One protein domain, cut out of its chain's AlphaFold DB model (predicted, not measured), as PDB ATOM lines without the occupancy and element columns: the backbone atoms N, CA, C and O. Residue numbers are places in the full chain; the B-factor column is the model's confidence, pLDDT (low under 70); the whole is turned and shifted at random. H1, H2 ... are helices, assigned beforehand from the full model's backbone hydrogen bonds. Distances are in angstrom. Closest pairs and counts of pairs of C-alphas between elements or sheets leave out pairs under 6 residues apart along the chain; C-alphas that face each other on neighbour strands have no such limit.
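What this domain is: This is residues 254 to 354 of the 508 residues of an uncharacterized protein of Aphis craccivora (UniProt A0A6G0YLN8). Three helices make an open zigzag, with H3 in the middle, H2 along one side of its first half and H4 slanting past it on the other side. The loop of residues 308 to 325 lies at one end, and short H1 and the tail of residues 343 to 354 lie at the opposite end. The printed part has 101 residues with four named helices, H1 to H4 in chain order, and no named strand; the class is all helix, with 51 residues in named elements. It is only just compact, close to loose, with a radius of gyration of the C-alphas of 15.1 A and spans of 44 by 34 by 22 A.

Where its parts are: H1, residues 254 to 258, begins at C-alpha 254 (152.214, 105.250, 161.812) and is 5.9 A long. H2, residues 272 to 283, measures 16.5 A. H3, residues 291 to 307, measures 24.5 A. H4, residues 326 to 342, measures 24.1 A and ends at C-alpha 342 (152.768, 92.474, 152.285).

How they stand to each other: H2 and H3 form a helical hairpin and touch, H3 with residues 291 to 298 alone, at a shallow tilt of 14 degrees, opposite ways; their closest C-alphas, Ala 274 and Ile 294, are 4.7 A apart. H3 and H4, also a helical hairpin, only just touch, with 3 pairs of C-alphas within 8 A, H3 with residues 299 to 303 alone and H4 with residues 333 to 336 alone. They run opposite ways at a steep tilt of 41 degrees, and their closest C-alphas, Val 299 and Asn 336, are 6.0 A apart. H2 and H4 are apart, and H1 touches no helix. Every O i to N i+4 pair is within hydrogen-bond range in H1, H3 and H4, and 7 of 8 in H2.

The domain as a whole: The C-alphas of Lys 285 and Lys 323 are the two farthest apart, 46.4 A. The printed part has no cut. The links H1 to H2 and H3 to H4 are long, and H2 to H3 is short. Mean pLDDT of the printed part is 71.2; 39 residues are under 70, among them residues 254 to 276.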
ATOM      1  N   ALA A 254     153.257 106.066 162.426       59.75
ATOM      2  CA  ALA A 254     152.214 105.250 161.812       59.75
ATOM      3  C   ALA A 254     151.904 104.006 162.655       59.75
ATOM      4  O   ALA A 254     150.742 103.783 162.974       59.75
ATOM      5  N   LEU A 255     152.924 103.273 163.124       62.44
ATOM      6  CA  LEU A 255     152.754 102.156 164.068       62.44
ATOM      7  C   LEU A 255     152.018 102.601 165.342       62.44
ATOM      8  O   LEU A 255     151.074 101.955 165.783       62.44
ATOM      9  N   GLY A 256     152.405 103.748 165.909       56.81
ATOM     10  CA  GLY A 256     151.743 104.303 167.091       56.81
ATOM     11  C   GLY A 256     150.287 104.729 166.868       56.81
ATOM     12  O   GLY A 256     149.585 104.966 167.846       56.81
ATOM     13  N   THR A 257     149.842 104.853 165.614       55.34
ATOM     14  CA  THR A 257     148.491 105.316 165.258       55.34
ATOM     15  C   THR A 257     147.599 104.183 164.748       55.34
ATOM     16  O   THR A 257     146.426 104.131 165.100       55.34
ATOM     17  N   LEU A 258     148.151 103.277 163.937       53.41
ATOM     18  CA  LEU A 258     147.421 102.207 163.250       53.41
ATOM     19  C   LEU A 258     147.361 100.892 164.049       53.41
ATOM     20  O   LEU A 258     146.598 100.004 163.680       53.41
ATOM     21  N   GLY A 259     148.107 100.772 165.153       57.91
ATOM     22  CA  GLY A 259     148.059  99.598 166.029       57.91
ATOM     23  C   GLY A 259     148.878  98.411 165.510       57.91
ATOM     24  O   GLY A 259     149.967  98.594 164.969       57.91
ATOM     25  N   LEU A 260     148.393  97.188 165.751       55.59
ATOM     26  CA  LEU A 260     149.087  95.943 165.396       55.59
ATOM     27  C   LEU A 260     149.071  95.709 163.875       55.59
ATOM     28  O   LEU A 260     148.029  95.830 163.235       55.59
ATOM     29  N   PHE A 261     150.224  95.334 163.316       53.56
ATOM     30  CA  PHE A 261     150.346  94.841 161.941       53.56
ATOM     31  C   PHE A 261     150.345  93.309 161.941       53.56
ATOM     32  O   PHE A 261     151.020  92.704 162.778       53.56
ATOM     33  N   GLU A 262     149.614  92.691 161.014       48.19
ATOM     34  CA  GLU A 262     149.554  91.232 160.854       48.19
ATOM     35  C   GLU A 262     150.582  90.745 159.821       48.19
ATOM     36  O   GLU A 262     150.829  91.404 158.810       48.19
ATOM     37  N   ASP A 263     151.191  89.588 160.084       52.00
ATOM     38  CA  ASP A 263     152.204  88.949 159.238       52.00
ATOM     39  C   ASP A 263     151.867  87.463 158.999       52.00
ATOM     40  O   ASP A 263     151.171  86.838 159.795       52.00
ATOM     41  N   SER A 264     152.391  86.893 157.909       45.56
ATOM     42  CA  SER A 264     152.167  85.516 157.464       45.56
ATOM     43  C   SER A 264     153.268  84.505 157.823       45.56
ATOM     44  O   SER A 264     153.020  83.324 157.615       45.56
ATOM     45  N   ASN A 265     154.449  84.873 158.362       47.44
ATOM     46  CA  ASN A 265     155.506  83.880 158.670       47.44
ATOM     47  C   ASN A 265     156.501  84.267 159.796       47.44
ATOM     48  O   ASN A 265     157.223  85.253 159.740       47.44
ATOM     49  N   ASN A 266     156.664  83.418 160.812       38.31
ATOM     50  CA  ASN A 266     157.495  83.730 161.986       38.31
ATOM     51  C   ASN A 266     158.984  83.350 161.830       38.31
ATOM     52  O   ASN A 266     159.325  82.185 161.643       38.31
ATOM     53  N   SER A 267     159.909  84.311 161.988       30.91
ATOM     54  CA  SER A 267     161.370  84.072 162.063       30.91
ATOM     55  C   SER A 267     162.108  85.112 162.940       30.91
ATOM     56  O   SER A 267     161.703  86.268 163.037       30.91
ATOM     57  N   LYS A 268     163.182  84.684 163.635       29.88
ATOM     58  CA  LYS A 268     163.876  85.370 164.765       29.88
ATOM     59  C   LYS A 268     165.044  86.318 164.376       29.88
ATOM     60  O   LYS A 268     165.596  86.158 163.297       29.88
ATOM     61  N   VAL A 269     165.490  87.139 165.367       31.80
ATOM     62  CA  VAL A 269     166.762  87.943 165.538       31.80
ATOM     63  C   VAL A 269     166.642  89.465 165.237       31.80
ATOM     64  O   VAL A 269     165.996  89.800 164.264       31.80
ATOM     65  N   ASN A 270     167.303  90.470 165.864       33.59
ATOM     66  CA  ASN A 270     167.413  91.013 167.247       33.59
ATOM     67  C   ASN A 270     167.362  92.571 167.118       33.59
ATOM     68  O   ASN A 270     168.019  93.123 166.238       33.59
ATOM     69  N   SER A 271     166.616  93.260 167.993       53.62
ATOM     70  CA  SER A 271     166.644  94.720 168.250       53.62
ATOM     71  C   SER A 271     166.207  94.912 169.706       53.62
ATOM     72  O   SER A 271     165.286  94.227 170.130       53.62
ATOM     73  N   SER A 272     166.813  95.794 170.507       58.88
ATOM     74  CA  SER A 272     166.621  95.810 171.976       58.88
ATOM     75  C   SER A 272     165.159  95.904 172.448       58.88
ATOM     76  O   SER A 272     164.833  95.374 173.515       58.88
ATOM     77  N   VAL A 273     164.292  96.551 171.659       63.84
ATOM     78  CA  VAL A 273     162.835  96.628 171.868       63.84
ATOM     79  C   VAL A 273     162.144  95.339 171.424       63.84
ATOM     80  O   VAL A 273     161.334  94.794 172.166       63.84
ATOM     81  N   ALA A 274     162.505  94.811 170.254       67.19
ATOM     82  CA  ALA A 274     162.007  93.532 169.751       67.19
ATOM     83  C   ALA A 274     162.401  92.357 170.669       67.19
ATOM     84  O   ALA A 274     161.639  91.411 170.828       67.19
ATOM     85  N   ASP A 275     163.566  92.431 171.309       61.72
ATOM     86  CA  ASP A 275     164.034  91.467 172.301       61.72
ATOM     87  C   ASP A 275     163.253  91.580 173.610       61.72
ATOM     88  O   ASP A 275     162.878  90.558 174.177       61.72
ATOM     89  N   SER A 276     162.976  92.807 174.079       65.06
ATOM     90  CA  SER A 276     162.107  93.020 175.244       65.06
ATOM     91  C   SER A 276     160.718  92.444 174.996       65.06
ATOM     92  O   SER A 276     160.205  91.721 175.838       65.06
ATOM     93  N   LEU A 277     160.126  92.727 173.834       70.62
ATOM     94  CA  LEU A 277     158.815  92.200 173.461       70.62
ATOM     95  C   LEU A 277     158.843  90.677 173.339       70.62
ATOM     96  O   LEU A 277     157.966  90.015 173.871       70.62
ATOM     97  N   GLN A 278     159.886  90.107 172.729       73.50
ATOM     98  CA  GLN A 278     160.036  88.654 172.625       73.50
ATOM     99  C   GLN A 278     160.231  87.972 173.984       73.50
ATOM    100  O   GLN A 278     159.898  86.800 174.151       73.50
ATOM    101  N   PHE A 279     160.830  88.666 174.944       66.31
ATOM    102  CA  PHE A 279     160.929  88.178 176.310       66.31
ATOM    103  C   PHE A 279     159.570  88.257 177.017       66.31
ATOM    104  O   PHE A 279     159.129  87.278 177.620       66.31
ATOM    105  N   LEU A 280     158.885  89.397 176.900       68.56
ATOM    106  CA  LEU A 280     157.577  89.621 177.511       68.56
ATOM    107  C   LEU A 280     156.513  88.677 176.949       68.56
ATOM    108  O   LEU A 280     155.728  88.161 177.733       68.56
ATOM    109  N   SER A 281     156.555  88.351 175.654       74.75
ATOM    110  CA  SER A 281     155.638  87.388 175.027       74.75
ATOM    111  C   SER A 281     155.713  85.991 175.635       74.75
ATOM    112  O   SER A 281     154.730  85.260 175.654       74.75
ATOM    113  N   LYS A 282     156.884  85.614 176.154       70.38
ATOM    114  CA  LYS A 282     157.103  84.323 176.815       70.38
ATOM    115  C   LYS A 282     156.778  84.342 178.303       70.38
ATOM    116  O   LYS A 282     156.695  83.279 178.906       70.38
ATOM    117  N   THR A 283     156.675  85.529 178.898       65.38
ATOM    118  CA  THR A 283     156.677  85.707 180.359       65.38
ATOM    119  C   THR A 283     155.356  86.273 180.880       65.38
ATOM    120  O   THR A 283     154.992  86.013 182.022       65.38
ATOM    121  N   SER A 284     154.622  87.030 180.061       66.88
ATOM    122  CA  SER A 284     153.355  87.662 180.422       66.88
ATOM    123  C   SER A 284     152.289  87.398 179.364       66.88
ATOM    124  O   SER A 284     152.537  87.553 178.169       66.88
ATOM    125  N   LYS A 285     151.077  87.071 179.829       69.06
ATOM    126  CA  LYS A 285     149.894  86.896 178.974       69.06
ATOM    127  C   LYS A 285     149.470  88.194 178.283       69.06
ATOM    128  O   LYS A 285     148.926  88.156 177.187       69.06
ATOM    129  N   ASP A 286     149.806  89.346 178.870       67.88
ATOM    130  CA  ASP A 286     149.491  90.673 178.317       67.88
ATOM    131  C   ASP A 286     150.236  90.965 176.998       67.88
ATOM    132  O   ASP A 286     149.927  91.935 176.308       67.88
ATOM    133  N   PHE A 287     151.234  90.146 176.652       64.69
ATOM    134  CA  PHE A 287     152.041  90.268 175.436       64.69
ATOM    135  C   PHE A 287     151.890  89.054 174.504       64.69
ATOM    136  O   PHE A 287     152.732  88.842 173.622       64.69
ATOM    137  N   GLU A 288     150.826  88.265 174.669       58.06
ATOM    138  CA  GLU A 288     150.425  87.263 173.680       58.06
ATOM    139  C   GLU A 288     150.177  87.950 172.317       58.06
ATOM    140  O   GLU A 288     149.669  89.068 172.244       58.06
ATOM    141  N   ASN A 289     150.590  87.309 171.218       68.69
ATOM    142  CA  ASN A 289     150.465  87.798 169.830       68.69
ATOM    143  C   ASN A 289     151.351  88.993 169.404       68.69
ATOM    144  O   ASN A 289     151.109  89.595 168.359       68.69
ATOM    145  N   CYS A 290     152.429  89.328 170.123       71.56
ATOM    146  CA  CYS A 290     153.340  90.399 169.681       71.56
ATOM    147  C   CYS A 290     154.404  89.975 168.638       71.56
ATOM    148  O   CYS A 290     155.234  90.800 168.243       71.56
ATOM    149  N   ASP A 291     154.383  88.730 168.147       74.06
ATOM    150  CA  ASP A 291     155.382  88.194 167.205       74.06
ATOM    151  C   ASP A 291     155.468  88.983 165.887       74.06
ATOM    152  O   ASP A 291     156.566  89.335 165.444       74.06
ATOM    153  N   ALA A 292     154.325  89.356 165.305       73.50
ATOM    154  CA  ALA A 292     154.287  90.171 164.091       73.50
ATOM    155  C   ALA A 292     154.889  91.574 164.321       73.50
ATOM    156  O   ALA A 292     155.649  92.090 163.499       73.50
ATOM    157  N   THR A 293     154.656  92.160 165.502       74.06
ATOM    158  CA  THR A 293     155.244  93.454 165.896       74.06
ATOM    159  C   THR A 293     156.758  93.344 166.084       74.06
ATOM    160  O   THR A 293     157.516  94.209 165.642       74.06
ATOM    161  N   ILE A 294     157.224  92.255 166.699       74.81
ATOM    162  CA  ILE A 294     158.648  91.946 166.853       74.81
ATOM    163  C   ILE A 294     159.317  91.838 165.478       74.81
ATOM    164  O   ILE A 294     160.385  92.425 165.277       74.81
ATOM    165  N   ARG A 295     158.699  91.118 164.531       80.25
ATOM    166  CA  ARG A 295     159.209  90.976 163.159       80.25
ATOM    167  C   ARG A 295     159.256  92.322 162.438       80.25
ATOM    168  O   ARG A 295     160.299  92.662 161.885       80.25
ATOM    169  N   PHE A 296     158.189  93.116 162.517       80.69
ATOM    170  CA  PHE A 296     158.144  94.459 161.939       80.69
ATOM    171  C   PHE A 296     159.282  95.350 162.446       80.69
ATOM    172  O   PHE A 296     160.047  95.895 161.650       80.69
ATOM    173  N   ILE A 297     159.449  95.449 163.771       77.56
ATOM    174  CA  ILE A 297     160.506  96.269 164.382       77.56
ATOM    175  C   ILE A 297     161.886  95.822 163.893       77.56
ATOM    176  O   ILE A 297     162.737  96.662 163.605       77.56
ATOM    177  N   ARG A 298     162.118  94.512 163.781       79.56
ATOM    178  CA  ARG A 298     163.391  93.963 163.296       79.56
ATOM    179  C   ARG A 298     163.665  94.357 161.854       79.56
ATOM    180  O   ARG A 298     164.746  94.869 161.585       79.56
ATOM    181  N   VAL A 299     162.689  94.193 160.964       83.88
ATOM    182  CA  VAL A 299     162.839  94.561 159.549       83.88
ATOM    183  C   VAL A 299     163.146  96.052 159.395       83.88
ATOM    184  O   VAL A 299     164.085  96.411 158.687       83.88
ATOM    185  N   VAL A 300     162.430  96.923 160.113       80.56
ATOM    186  CA  VAL A 300     162.677  98.374 160.072       80.56
ATOM    187  C   VAL A 300     164.083  98.723 160.572       80.56
ATOM    188  O   VAL A 300     164.747  99.570 159.977       80.56
ATOM    189  N   VAL A 301     164.564  98.065 161.631       76.56
ATOM    190  CA  VAL A 301     165.928  98.273 162.149       76.56
ATOM    191  C   VAL A 301     166.987  97.794 161.161       76.56
ATOM    192  O   VAL A 301     167.963  98.506 160.949       76.56
ATOM    193  N   GLU A 302     166.802  96.633 160.529       82.62
ATOM    194  CA  GLU A 302     167.734  96.135 159.511       82.62
ATOM    195  C   GLU A 302     167.831  97.090 158.314       82.62
ATOM    196  O   GLU A 302     168.937  97.402 157.876       82.62
ATOM    197  N   ILE A 303     166.691  97.589 157.818       83.25
ATOM    198  CA  ILE A 303     166.649  98.573 156.726       83.25
ATOM    199  C   ILE A 303     167.338  99.873 157.153       83.25
ATOM    200  O   ILE A 303     168.139 100.422 156.403       83.25
ATOM    201  N   PHE A 304     167.066 100.370 158.362       78.44
ATOM    202  CA  PHE A 304     167.695 101.592 158.861       78.44
ATOM    203  C   PHE A 304     169.214 101.451 158.999       78.44
ATOM    204  O   PHE A 304     169.962 102.342 158.599       78.44
ATOM    205  N   ASP A 305     169.673 100.325 159.541       76.56
ATOM    206  CA  ASP A 305     171.093 100.025 159.679       76.56
ATOM    207  C   ASP A 305     171.776  99.936 158.307       76.56
ATOM    208  O   ASP A 305     172.864 100.488 158.150       76.56
ATOM    209  N   PHE A 306     171.113  99.324 157.317       81.25
ATOM    210  CA  PHE A 306     171.566  99.275 155.924       81.25
ATOM    211  C   PHE A 306     171.687 100.670 155.295       81.25
ATOM    212  O   PHE A 306     172.721 100.995 154.713       81.25
ATOM    213  N   LEU A 307     170.676 101.528 155.463       77.44
ATOM    214  CA  LEU A 307     170.693 102.911 154.962       77.44
ATOM    215  C   LEU A 307     171.740 103.793 155.672       77.44
ATOM    216  O   LEU A 307     172.096 104.859 155.171       77.44
ATOM    217  N   ASN A 308     172.257 103.348 156.821       73.06
ATOM    218  CA  ASN A 308     173.286 104.032 157.604       73.06
ATOM    219  C   ASN A 308     174.613 103.243 157.667       73.06
ATOM    220  O   ASN A 308     175.352 103.296 158.658       73.06
ATOM    221  N   SER A 309     174.920 102.505 156.600       72.62
ATOM    222  CA  SER A 309     176.119 101.676 156.424       72.62
ATOM    223  C   SER A 309     177.390 102.503 156.185       72.62
ATOM    224  O   SER A 309     177.921 102.585 155.081       72.62
ATOM    225  N   ARG A 310     177.890 103.174 157.228       63.66
ATOM    226  CA  ARG A 310     179.002 104.140 157.096       63.66
ATOM    227  C   ARG A 310     180.258 103.800 157.882       63.66
ATOM    228  O   ARG A 310     181.301 104.390 157.636       63.66
ATOM    229  N   ASN A 311     180.174 102.896 158.852       66.12
ATOM    230  CA  ASN A 311     181.264 102.673 159.795       66.12
ATOM    231  C   ASN A 311     182.068 101.418 159.403       66.12
ATOM    232  O   ASN A 311     181.527 100.318 159.526       66.12
ATOM    233  N   PRO A 312     183.355 101.543 159.014       65.00
ATOM    234  CA  PRO A 312     184.213 100.411 158.645       65.00
ATOM    235  C   PRO A 312     184.338  99.321 159.714       65.00
ATOM    236  O   PRO A 312     184.537  98.156 159.384       65.00
ATOM    237  N   TYR A 313     184.182  99.683 160.987       67.44
ATOM    238  CA  TYR A 313     184.252  98.765 162.124       67.44
ATOM    239  C   TYR A 313     182.884  98.256 162.575       67.44
ATOM    240  O   TYR A 313     182.790  97.436 163.496       67.44
ATOM    241  N   ALA A 314     181.802  98.754 161.976       65.38
ATOM    242  CA  ALA A 314     180.487  98.260 162.308       65.38
ATOM    243  C   ALA A 314     180.315  96.815 161.835       65.38
ATOM    244  O   ALA A 314     181.037  96.298 160.987       65.38
ATOM    245  N   LYS A 315     179.359  96.125 162.445       68.94
ATOM    246  CA  LYS A 315     179.027  94.737 162.130       68.94
ATOM    247  C   LYS A 315     177.652  94.693 161.471       68.94
ATOM    248  O   LYS A 315     176.818  95.560 161.738       68.94
ATOM    249  N   ARG A 316     177.388  93.640 160.690       76.12
ATOM    250  CA  ARG A 316     176.081  93.379 160.054       76.12
ATOM    251  C   ARG A 316     175.696  94.488 159.063       76.12
ATOM    252  O   ARG A 316     176.561  94.986 158.361       76.12
ATOM    253  N   PHE A 317     174.423  94.883 159.020       72.94
ATOM    254  CA  PHE A 317     173.876  95.845 158.058       72.94
ATOM    255  C   PHE A 317     174.481  97.254 158.142       72.94
ATOM    256  O   PHE A 317     174.376  97.999 157.183       72.94
ATOM    257  N   LYS A 318     175.181  97.598 159.231       71.69
ATOM    258  CA  LYS A 318     175.923  98.864 159.354       71.69
ATOM    259  C   LYS A 318     177.309  98.848 158.691       71.69
ATOM    260  O   LYS A 318     177.978  99.882 158.686       71.69
ATOM    261  N   GLN A 319     177.770  97.691 158.207       74.44
ATOM    262  CA  GLN A 319     179.044  97.568 157.495       74.44
ATOM    263  C   GLN A 319     179.011  98.336 156.179       74.44
ATOM    264  O   GLN A 319     177.968  98.325 155.529       74.44
ATOM    265  N   PRO A 320     180.138  98.925 155.739       75.75
ATOM    266  CA  PRO A 320     180.202  99.571 154.441       75.75
ATOM    267  C   PRO A 320     179.850  98.596 153.321       75.75
ATOM    268  O   PRO A 320     180.245  97.423 153.333       75.75
ATOM    269  N   ILE A 321     179.125  99.109 152.338       81.94
ATOM    270  CA  ILE A 321     178.776  98.369 151.133       81.94
ATOM    271  C   ILE A 321     180.046  98.178 150.296       81.94
ATOM    272  O   ILE A 321     180.805  99.119 150.065       81.94
ATOM    273  N   ASN A 322     180.296  96.948 149.859       81.62
ATOM    274  CA  ASN A 322     181.431  96.581 149.024       81.62
ATOM    275  C   ASN A 322     181.035  95.478 148.028       81.62
ATOM    276  O   ASN A 322     179.979  94.856 148.134       81.62
ATOM    277  N   LYS A 323     181.909  95.200 147.058       82.19
ATOM    278  CA  LYS A 323     181.655  94.195 146.011       82.19
ATOM    279  C   LYS A 323     181.372  92.787 146.544       82.19
ATOM    280  O   LYS A 323     180.725  92.007 145.858       82.19
ATOM    281  N   GLN A 324     181.868  92.451 147.732       83.19
ATOM    282  CA  GLN A 324     181.717  91.116 148.310       83.19
ATOM    283  C   GLN A 324     180.365  90.947 149.011       83.19
ATOM    284  O   GLN A 324     179.810  89.853 148.996       83.19
ATOM    285  N   ASN A 325     179.828  92.009 149.621       83.81
ATOM    286  CA  ASN A 325     178.580  91.941 150.385       83.81
ATOM    287  C   ASN A 325     177.343  92.437 149.618       83.81
ATOM    288  O   ASN A 325     176.232  92.117 150.041       83.81
ATOM    289  N   ILE A 326     177.505  93.155 148.499       86.06
ATOM    290  CA  ILE A 326     176.391  93.799 147.786       86.06
ATOM    291  C   ILE A 326     175.279  92.821 147.392       86.06
ATOM    292  O   ILE A 326     174.126  93.072 147.718       86.06
ATOM    293  N   GLN A 327     175.606  91.663 146.810       88.00
ATOM    294  CA  GLN A 327     174.597  90.685 146.367       88.00
ATOM    295  C   GLN A 327     173.760  90.134 147.531       88.00
ATOM    296  O   GLN A 327     172.540  89.964 147.429       88.00
ATOM    297  N   TYR A 328     174.414  89.867 148.665       88.12
ATOM    298  CA  TYR A 328     173.736  89.429 149.882       88.12
ATOM    299  C   TYR A 328     172.824  90.533 150.430       88.12
ATOM    300  O   TYR A 328     171.672  90.266 150.779       88.12
ATOM    301  N   LEU A 329     173.328  91.771 150.489       85.50
ATOM    302  CA  LEU A 329     172.568  92.924 150.968       85.50
ATOM    303  C   LEU A 329     171.356  93.203 150.076       85.50
ATOM    304  O   LEU A 329     170.265  93.366 150.606       85.50
ATOM    305  N   GLU A 330     171.511  93.176 148.752       86.94
ATOM    306  CA  GLU A 330     170.422  93.348 147.784       86.94
ATOM    307  C   GLU A 330     169.320  92.309 147.985       86.94
ATOM    308  O   GLU A 330     168.154  92.663 148.151       86.94
ATOM    309  N   THR A 331     169.691  91.028 148.057       88.19
ATOM    310  CA  THR A 331     168.736  89.932 148.278       88.19
ATOM    311  C   THR A 331     167.985  90.116 149.596       88.19
ATOM    312  O   THR A 331     166.763  89.978 149.671       88.19
ATOM    313  N   LYS A 332     168.709  90.462 150.663       87.94
ATOM    314  CA  LYS A 332     168.134  90.647 151.995       87.94
ATOM    315  C   LYS A 332     167.241  91.888 152.071       87.94
ATOM    316  O   LYS A 332     166.189  91.823 152.706       87.94
ATOM    317  N   MET A 333     167.620  92.987 151.419       88.44
ATOM    318  CA  MET A 333     166.798  94.195 151.337       88.44
ATOM    319  C   MET A 333     165.543  93.955 150.508       88.44
ATOM    320  O   MET A 333     164.474  94.360 150.951       88.44
ATOM    321  N   LYS A 334     165.632  93.221 149.395       88.06
ATOM    322  CA  LYS A 334     164.460  92.829 148.605       88.06
ATOM    323  C   LYS A 334     163.450  92.048 149.449       88.06
ATOM    324  O   LYS A 334     162.311  92.473 149.563       88.06
ATOM    325  N   ASN A 335     163.897  91.021 150.173       88.06
ATOM    326  CA  ASN A 335     163.028  90.258 151.080       88.06
ATOM    327  C   ASN A 335     162.376  91.133 152.168       88.06
ATOM    328  O   ASN A 335     161.221  90.928 152.543       88.06
ATOM    329  N   ASN A 336     163.127  92.093 152.712       88.06
ATOM    330  CA  ASN A 336     162.629  93.014 153.729       88.06
ATOM    331  C   ASN A 336     161.599  94.002 153.143       88.06
ATOM    332  O   ASN A 336     160.611  94.312 153.806       88.06
ATOM    333  N   ILE A 337     161.806  94.469 151.909       86.06
ATOM    334  CA  ILE A 337     160.867  95.321 151.172       86.06
ATOM    335  C   ILE A 337     159.596  94.537 150.840       86.06
ATOM    336  O   ILE A 337     158.511  94.997 151.184       86.06
ATOM    337  N   ASP A 338     159.715  93.329 150.284       86.94
ATOM    338  CA  ASP A 338     158.581  92.453 149.963       86.94
ATOM    339  C   ASP A 338     157.707  92.202 151.201       86.94
ATOM    340  O   ASP A 338     156.479  92.294 151.146       86.94
ATOM    341  N   TYR A 339     158.340  91.978 152.360       87.75
ATOM    342  CA  TYR A 339     157.637  91.898 153.637       87.75
ATOM    343  C   TYR A 339     156.855  93.179 153.955       87.75
ATOM    344  O   TYR A 339     155.672  93.091 154.274       87.75
ATOM    345  N   LEU A 340     157.467  94.366 153.853       84.88
ATOM    346  CA  LEU A 340     156.775  95.632 154.134       84.88
ATOM    347  C   LEU A 340     155.586  95.875 153.193       84.88
ATOM    348  O   LEU A 340     154.554  96.364 153.648       84.88
ATOM    349  N   TYR A 341     155.702  95.500 151.916       84.25
ATOM    350  CA  TYR A 341     154.602  95.594 150.947       84.25
ATOM    351  C   TYR A 341     153.481  94.579 151.202       84.25
ATOM    352  O   TYR A 341     152.348  94.820 150.787       84.25
ATOM    353  N   SER A 342     153.770  93.478 151.904       84.50
ATOM    354  CA  SER A 342     152.768  92.474 152.285       84.50
ATOM    355  C   SER A 342     151.903  92.874 153.488       84.50
ATOM    356  O   SER A 342     150.860  92.258 153.716       84.50
ATOM    357  N   LEU A 343     152.317  93.891 154.257       83.38
ATOM    358  CA  LEU A 343     151.621  94.306 155.474       83.38
ATOM    359  C   LEU A 343     150.271  94.946 155.163       83.38
ATOM    360  O   LEU A 343     150.147  95.796 154.277       83.38
ATOM    361  N   LYS A 344     149.272  94.588 155.969       81.75
ATOM    362  CA  LYS A 344     147.908  95.109 155.884       81.75
ATOM    363  C   LYS A 344     147.461  95.696 157.217       81.75
ATOM    364  O   LYS A 344     147.966  95.329 158.277       81.75
ATOM    365  N   THR A 345     146.524  96.632 157.159       75.00
ATOM    366  CA  THR A 345     145.801  97.131 158.331       75.00
ATOM    367  C   THR A 345     144.844  96.065 158.863       75.00
ATOM    368  O   THR A 345     144.479  95.135 158.146       75.00
ATOM    369  N   ALA A 346     144.329  96.261 160.080       69.31
ATOM    370  CA  ALA A 346     143.247  95.437 160.634       69.31
ATOM    371  C   ALA A 346     141.973  95.416 159.759       69.31
ATOM    372  O   ALA A 346     141.147  94.518 159.868       69.31
ATOM    373  N   THR A 347     141.805  96.405 158.877       72.12
ATOM    374  CA  THR A 347     140.702  96.471 157.906       72.12
ATOM    375  C   THR A 347     141.008  95.745 156.590       72.12
ATOM    376  O   THR A 347     140.178  95.754 155.685       72.12
ATOM    377  N   GLY A 348     142.187  95.126 156.461       73.94
ATOM    378  CA  GLY A 348     142.625  94.393 155.270       73.94
ATOM    379  C   GLY A 348     143.184  95.264 154.137       73.94
ATOM    380  O   GLY A 348     143.469  94.735 153.063       73.94
ATOM    381  N   GLN A 349     143.354  96.574 154.350       78.44
ATOM    382  CA  GLN A 349     143.947  97.497 153.377       78.44
ATOM    383  C   GLN A 349     145.477  97.392 153.401       78.44
ATOM    384  O   GLN A 349     146.069  97.323 154.474       78.44
ATOM    385  N   ASP A 350     146.127  97.433 152.235       79.12
ATOM    386  CA  ASP A 350     147.593  97.452 152.162       79.12
ATOM    387  C   ASP A 350     148.157  98.669 152.910       79.12
ATOM    388  O   ASP A 350     147.751  99.808 152.661       79.12
ATOM    389  N   LEU A 351     149.125  98.441 153.803       77.56
ATOM    390  CA  LEU A 351     149.662  99.476 154.689       77.56
ATOM    391  C   LEU A 351     150.243 100.661 153.906       77.56
ATOM    392  O   LEU A 351     150.033 101.816 154.272       77.56
ATOM    393  N   TRP A 352     150.923 100.391 152.794       77.31
ATOM    394  CA  TRP A 352     151.546 101.414 151.949       77.31
ATOM    395  C   TRP A 352     150.537 102.300 151.197       77.31
ATOM    396  O   TRP A 352     150.913 103.367 150.721       77.31
ATOM    397  N   LYS A 353     149.258 101.901 151.130       76.56
ATOM    398  CA  LYS A 353     148.157 102.696 150.557       76.56
ATOM    399  C   LYS A 353     147.388 103.506 151.599       76.56
ATOM    400  O   LYS A 353     146.410 104.166 151.253       76.56
ATOM    401  N   THR A 354     147.744 103.402 152.876       71.44
ATOM    402  CA  THR A 354     147.022 104.114 153.932       71.44
ATOM    403  C   THR A 354     147.363 105.601 153.907       71.44
ATOM    404  O   THR A 354     148.527 105.993 153.808       71.44
TER     405      THR A 354